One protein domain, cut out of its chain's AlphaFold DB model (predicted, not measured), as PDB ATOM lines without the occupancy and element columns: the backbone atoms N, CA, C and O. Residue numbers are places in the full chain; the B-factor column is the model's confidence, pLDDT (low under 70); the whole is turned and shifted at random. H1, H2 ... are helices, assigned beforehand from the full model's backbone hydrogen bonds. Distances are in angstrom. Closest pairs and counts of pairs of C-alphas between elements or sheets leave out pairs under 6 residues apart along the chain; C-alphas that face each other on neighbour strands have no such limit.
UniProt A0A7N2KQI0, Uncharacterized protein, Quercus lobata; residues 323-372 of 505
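AT A GLANCE: This is residues 323 to 372 of the 505 residues of an uncharacterized protein of Quercus lobata (UniProt A0A7N2KQI0). An open, hook-like run of three helices: the long H1 makes one arm, the short H2 sits at the turn, and H3 folds partly back as a second arm across an open gap. The printed part has 50 residues with three named helices, in the order H1, H2, H3, and no named strand; the class is all helix. It is elongated, spanning 34 by 21 by 19 A, and only just loose, close to compact, with a radius of gyration of the C-alphas of 12.1 A.

IN THESE COORDINATES: H1, residues 324 to 344, begins at C-alpha 324 (129.628, 248.546, 253.103) and is 30.6 A long. H2 is residues 349 to 353. H3, residues 355 to 367, is 18.2 A long and ends at C-alpha 367 (142.990, 232.533, 256.916).

HOW THE PARTS SIT: H1 and H2 are close but not clearly touching; their closest C-alphas, Phe 342 and Phe 349, are 7.3 A apart. H2 and H3 are likewise close but not clearly touching, closest at the C-alphas of Val 351 and Phe 357, 6.7 A. H1 and H3 are apart. Every O i to N i+4 pair is within hydrogen-bond range in H1 and H3; in H2 0 of 1 is, beside 2 of 2 O i to N i+3 pairs.

THE WHOLE: The C-alphas farthest apart, Asn 323 and Ser 346, are 34.7 A apart. The printed part has no cut, and both links are tight. The pLDDT is under 70 at residues 323 to 329, 343 to 344 and 369.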
ATOM      1  N   ASN A 323     128.076 246.228 257.197       65.88
ATOM      2  CA  ASN A 323     127.669 247.160 256.142       65.88
ATOM      3  C   ASN A 323     128.879 247.519 255.248       65.88
ATOM      4  O   ASN A 323     130.034 247.298 255.609       65.88
ATOM      5  N   ILE A 324     128.623 248.061 254.056       60.03
ATOM      6  CA  ILE A 324     129.628 248.546 253.103       60.03
ATOM      7  C   ILE A 324     130.568 249.564 253.767       60.03
ATOM      8  O   ILE A 324     131.782 249.445 253.600       60.03
ATOM      9  N   ASN A 325     130.042 250.486 254.584       62.81
ATOM     10  CA  ASN A 325     130.868 251.429 255.348       62.81
ATOM     11  C   ASN A 325     131.851 250.718 256.292       62.81
ATOM     12  O   ASN A 325     133.034 251.042 256.269       62.81
ATOM     13  N   ASP A 326     131.417 249.676 257.010       64.12
ATOM     14  CA  ASP A 326     132.294 248.905 257.905       64.12
ATOM     15  C   ASP A 326     133.443 248.219 257.142       64.12
ATOM     16  O   ASP A 326     134.518 247.978 257.693       64.12
ATOM     17  N   LYS A 327     133.228 247.856 255.867       66.50
ATOM     18  CA  LYS A 327     134.286 247.291 255.013       66.50
ATOM     19  C   LYS A 327     135.284 248.358 254.569       66.50
ATOM     20  O   LYS A 327     136.483 248.078 254.552       66.50
ATOM     21  N   PHE A 328     134.812 249.553 254.216       59.94
ATOM     22  CA  PHE A 328     135.680 250.675 253.851       59.94
ATOM     23  C   PHE A 328     136.539 251.135 255.029       59.94
ATOM     24  O   PHE A 328     137.739 251.337 254.860       59.94
ATOM     25  N   GLU A 329     135.957 251.204 256.222       68.25
ATOM     26  CA  GLU A 329     136.654 251.588 257.450       68.25
ATOM     27  C   GLU A 329     137.741 250.569 257.828       68.25
ATOM     28  O   GLU A 329     138.904 250.928 258.017       68.25
ATOM     29  N   LYS A 330     137.421 249.267 257.787       74.19
ATOM     30  CA  LYS A 330     138.409 248.194 258.006       74.19
ATOM     31  C   LYS A 330     139.525 248.190 256.963       74.19
ATOM     32  O   LYS A 330     140.670 247.886 257.292       74.19
ATOM     33  N   ARG A 331     139.215 248.530 255.706       79.38
ATOM     34  CA  ARG A 331     140.226 248.681 254.650       79.38
ATOM     35  C   ARG A 331     141.140 249.867 254.935       79.38
ATOM     36  O   ARG A 331     142.351 249.718 254.810       79.38
ATOM     37  N   ALA A 332     140.583 251.018 255.306       74.31
ATOM     38  CA  ALA A 332     141.364 252.204 255.638       74.31
ATOM     39  C   ALA A 332     142.332 251.916 256.793       74.31
ATOM     40  O   ALA A 332     143.527 252.179 256.670       74.31
ATOM     41  N   GLN A 333     141.845 251.263 257.850       79.06
ATOM     42  CA  GLN A 333     142.658 250.855 258.992       79.06
ATOM     43  C   GLN A 333     143.774 249.867 258.598       79.06
ATOM     44  O   GLN A 333     144.933 250.050 258.970       79.06
ATOM     45  N   ALA A 334     143.466 248.852 257.783       82.00
ATOM     46  CA  ALA A 334     144.475 247.915 257.284       82.00
ATOM     47  C   ALA A 334     145.553 248.619 256.438       82.00
ATOM     48  O   ALA A 334     146.744 248.377 256.628       82.00
ATOM     49  N   CYS A 335     145.152 249.531 255.546       82.06
ATOM     50  CA  CYS A 335     146.079 250.321 254.736       82.06
ATOM     51  C   CYS A 335     146.991 251.209 255.595       82.06
ATOM     52  O   CYS A 335     148.172 251.337 255.277       82.06
ATOM     53  N   GLN A 336     146.482 251.789 256.688       81.12
ATOM     54  CA  GLN A 336     147.302 252.570 257.618       81.12
ATOM     55  C   GLN A 336     148.381 251.708 258.286       81.12
ATOM     56  O   GLN A 336     149.547 252.101 258.306       81.12
ATOM     57  N   TYR A 337     148.035 250.511 258.772       83.81
ATOM     58  CA  TYR A 337     149.021 249.605 259.375       83.81
ATOM     59  C   TYR A 337     150.063 249.104 258.371       83.81
ATOM     60  O   TYR A 337     151.249 249.063 258.696       83.81
ATOM     61  N   ILE A 338     149.650 248.785 257.140       84.56
ATOM     62  CA  ILE A 338     150.573 248.420 256.056       84.56
ATOM     63  C   ILE A 338     151.516 249.589 255.743       84.56
ATOM     64  O   ILE A 338     152.727 249.397 255.656       84.56
ATOM     65  N   GLY A 339     150.989 250.813 255.637       72.25
ATOM     66  CA  GLY A 339     151.797 252.016 255.423       72.25
ATOM     67  C   GLY A 339     152.808 252.252 256.548       72.25
ATOM     68  O   GLY A 339     153.976 252.537 256.279       72.25
ATOM     69  N   ARG A 340     152.394 252.054 257.807       71.88
ATOM     70  CA  ARG A 340     153.279 252.141 258.979       71.88
ATOM     71  C   ARG A 340     154.388 251.091 258.931       71.88
ATOM     72  O   ARG A 340     155.537 251.423 259.212       71.88
ATOM     73  N   LEU A 341     154.072 249.854 258.544       78.31
ATOM     74  CA  LEU A 341     155.063 248.789 258.370       78.31
ATOM     75  C   LEU A 341     156.093 249.158 257.295       78.31
ATOM     76  O   LEU A 341     157.289 249.036 257.541       78.31
ATOM     77  N   PHE A 342     155.643 249.648 256.138       80.06
ATOM     78  CA  PHE A 342     156.532 250.021 255.034       80.06
ATOM     79  C   PHE A 342     157.477 251.153 255.436       80.06
ATOM     80  O   PHE A 342     158.665 251.100 255.126       80.06
ATOM     81  N   TYR A 343     156.962 252.139 256.173       68.88
ATOM     82  CA  TYR A 343     157.760 253.234 256.708       68.88
ATOM     83  C   TYR A 343     158.813 252.743 257.714       68.88
ATOM     84  O   TYR A 343     160.000 253.011 257.543       68.88
ATOM     85  N   LEU A 344     158.402 251.973 258.728       57.00
ATOM     86  CA  LEU A 344     159.300 251.490 259.784       57.00
ATOM     87  C   LEU A 344     160.356 250.506 259.269       57.00
ATOM     88  O   LEU A 344     161.494 250.536 259.722       57.00
ATOM     89  N   ALA A 345     159.988 249.640 258.325       70.12
ATOM     90  CA  ALA A 345     160.888 248.646 257.748       70.12
ATOM     91  C   ALA A 345     161.671 249.172 256.532       70.12
ATOM     92  O   ALA A 345     162.363 248.389 255.884       70.12
ATOM     93  N   SER A 346     161.530 250.461 256.183       71.06
ATOM     94  CA  SER A 346     162.115 251.065 254.972       71.06
ATOM     95  C   SER A 346     161.876 250.218 253.713       71.06
ATOM     96  O   SER A 346     162.762 250.021 252.886       71.06
ATOM     97  N   THR A 347     160.667 249.667 253.587       73.69
ATOM     98  CA  THR A 347     160.286 248.820 252.454       73.69
ATOM     99  C   THR A 347     159.902 249.702 251.264       73.69
ATOM    100  O   THR A 347     159.009 250.545 251.404       73.69
ATOM    101  N   PRO A 348     160.513 249.522 250.078       75.00
ATOM    102  CA  PRO A 348     160.147 250.298 248.899       75.00
ATOM    103  C   PRO A 348     158.672 250.110 248.531       75.00
ATOM    104  O   PRO A 348     158.181 248.985 248.440       75.00
ATOM    105  N   PHE A 349     157.970 251.202 248.215       76.56
ATOM    106  CA  PHE A 349     156.544 251.144 247.856       76.56
ATOM    107  C   PHE A 349     156.248 250.291 246.611       76.56
ATOM    108  O   PHE A 349     155.135 249.791 246.470       76.56
ATOM    109  N   ASN A 350     157.245 250.046 245.751       76.38
ATOM    110  CA  ASN A 350     157.119 249.130 244.613       76.38
ATOM    111  C   ASN A 350     156.731 247.700 245.029       76.38
ATOM    112  O   ASN A 350     156.135 246.986 244.227       76.38
ATOM    113  N   VAL A 351     157.008 247.291 246.275       77.69
ATOM    114  CA  VAL A 351     156.590 245.986 246.814       77.69
ATOM    115  C   VAL A 351     155.072 245.807 246.747       77.69
ATOM    116  O   VAL A 351     154.610 244.712 246.439       77.69
ATOM    117  N   ALA A 352     154.291 246.879 246.919       79.31
ATOM    118  CA  ALA A 352     152.831 246.818 246.846       79.31
ATOM    119  C   ALA A 352     152.299 246.441 245.446       79.31
ATOM    120  O   ALA A 352     151.150 246.017 245.315       79.31
ATOM    121  N   HIS A 353     153.124 246.581 244.401       78.19
ATOM    122  CA  HIS A 353     152.774 246.197 243.033       78.19
ATOM    123  C   HIS A 353     153.135 244.747 242.691       78.19
ATOM    124  O   HIS A 353     152.681 244.249 241.662       78.19
ATOM    125  N   LEU A 354     153.919 244.062 243.529       78.19
ATOM    126  CA  LEU A 354     154.296 242.672 243.291       78.19
ATOM    127  C   LEU A 354     153.084 241.753 243.464       78.19
ATOM    128  O   LEU A 354     152.340 241.865 244.438       78.19
ATOM    129  N   ASP A 355     152.925 240.776 242.570       80.00
ATOM    130  CA  ASP A 355     151.861 239.772 242.709       80.00
ATOM    131  C   ASP A 355     152.025 238.941 243.986       80.00
ATOM    132  O   ASP A 355     151.038 238.586 244.622       80.00
ATOM    133  N   ALA A 356     153.267 238.751 244.445       81.00
ATOM    134  CA  ALA A 356     153.561 238.127 245.731       81.00
ATOM    135  C   ALA A 356     152.923 238.865 246.922       81.00
ATOM    136  O   ALA A 356     152.425 238.215 247.837       81.00
ATOM    137  N   PHE A 357     152.885 240.203 246.896       87.25
ATOM    138  CA  PHE A 357     152.236 240.994 247.945       87.25
ATOM    139  C   PHE A 357     150.711 240.832 247.901       87.25
ATOM    140  O   PHE A 357     150.059 240.729 248.935       87.25
ATOM    141  N   LYS A 358     150.124 240.730 246.701       86.00
ATOM    142  CA  LYS A 358     148.689 240.435 246.551       86.00
ATOM    143  C   LYS A 358     148.348 239.051 247.108       86.00
ATOM    144  O   LYS A 358     147.386 238.937 247.861       86.00
ATOM    145  N   TRP A 359     149.156 238.037 246.788       82.44
ATOM    146  CA  TRP A 359     148.988 236.675 247.305       82.44
ATOM    147  C   TRP A 359     149.124 236.611 248.824       82.44
ATOM    148  O   TRP A 359     148.381 235.879 249.470       82.44
ATOM    149  N   GLU A 360     150.037 237.388 249.409       88.25
ATOM    150  CA  GLU A 360     150.176 237.497 250.861       88.25
ATOM    151  C   GLU A 360     148.895 238.045 251.504       88.25
ATOM    152  O   GLU A 360     148.321 237.401 252.381       88.25
ATOM    153  N   ILE A 361     148.402 239.198 251.041       87.56
ATOM    154  CA  ILE A 361     147.176 239.811 251.576       87.56
ATOM    155  C   ILE A 361     145.965 238.891 251.384       87.56
ATOM    156  O   ILE A 361     145.125 238.782 252.279       87.56
ATOM    157  N   GLU A 362     145.880 238.206 250.244       83.62
ATOM    158  CA  GLU A 362     144.833 237.224 249.975       83.62
ATOM    159  C   GLU A 362     144.908 236.036 250.939       83.62
ATOM    160  O   GLU A 362     143.898 235.692 251.547       83.62
ATOM    161  N   ALA A 363     146.091 235.456 251.153       83.44
ATOM    162  CA  ALA A 363     146.283 234.346 252.083       83.44
ATOM    163  C   ALA A 363     145.942 234.741 253.530       83.44
ATOM    164  O   ALA A 363     145.279 233.984 254.242       83.44
ATOM    165  N   ILE A 364     146.330 235.949 253.956       86.06
ATOM    166  CA  ILE A 364     145.956 236.508 255.265       86.06
ATOM    167  C   ILE A 364     144.434 236.675 255.356       86.06
ATOM    168  O   ILE A 364     143.823 236.307 256.363       86.06
ATOM    169  N   GLY A 365     143.812 237.197 254.297       82.12
ATOM    170  CA  GLY A 365     142.365 237.368 254.204       82.12
ATOM    171  C   GLY A 365     141.595 236.047 254.250       82.12
ATOM    172  O   GLY A 365     140.575 235.969 254.934       82.12
ATOM    173  N   GLN A 366     142.095 235.009 253.572       78.88
ATOM    174  CA  GLN A 366     141.514 233.663 253.548       78.88
ATOM    175  C   GLN A 366     141.663 232.938 254.890       78.88
ATOM    176  O   GLN A 366     140.728 232.266 255.320       78.88
ATOM    177  N   TYR A 367     142.806 233.089 255.573       86.50
ATOM    178  CA  TYR A 367     142.990 232.533 256.916       86.50
ATOM    179  C   TYR A 367     142.012 233.169 257.917       86.50
ATOM    180  O   TYR A 367     141.421 232.488 258.754       86.50
ATOM    181  N   GLY A 368     141.822 234.486 257.811       79.12
ATOM    182  CA  GLY A 368     140.878 235.236 258.626       79.12
ATOM    183  C   GLY A 368     141.444 235.724 259.968       79.12
ATOM    184  O   GLY A 368     142.649 235.654 260.236       79.12
ATOM    185  N   PRO A 369     140.587 236.292 260.836       68.94
ATOM    186  CA  PRO A 369     141.020 236.874 262.102       68.94
ATOM    187  C   PRO A 369     141.616 235.795 263.020       68.94
ATOM    188  O   PRO A 369     141.049 234.713 263.144       68.94
ATOM    189  N   ASN A 370     142.716 236.129 263.711       73.44
ATOM    190  CA  ASN A 370     143.541 235.269 264.589       73.44
ATOM    191  C   ASN A 370     144.708 234.523 263.915       73.44
ATOM    192  O   ASN A 370     145.309 233.647 264.545       73.44
ATOM    193  N   MET A 371     145.077 234.883 262.681       79.94
ATOM    194  CA  MET A 371     146.391 234.528 262.135       79.94
ATOM    195  C   MET A 371     147.479 235.059 263.076       79.94
ATOM    196  O   MET A 371     147.522 236.257 263.367       79.94
ATOM    197  N   LYS A 372     148.318 234.164 263.608       79.50
ATOM    198  CA  LYS A 372     149.497 234.573 264.374       79.50
ATOM    199  C   LYS A 372     150.581 234.958 263.373       79.50
ATOM    200  O   LYS A 372     150.941 234.090 262.578       79.50
TER     201      LYS A 372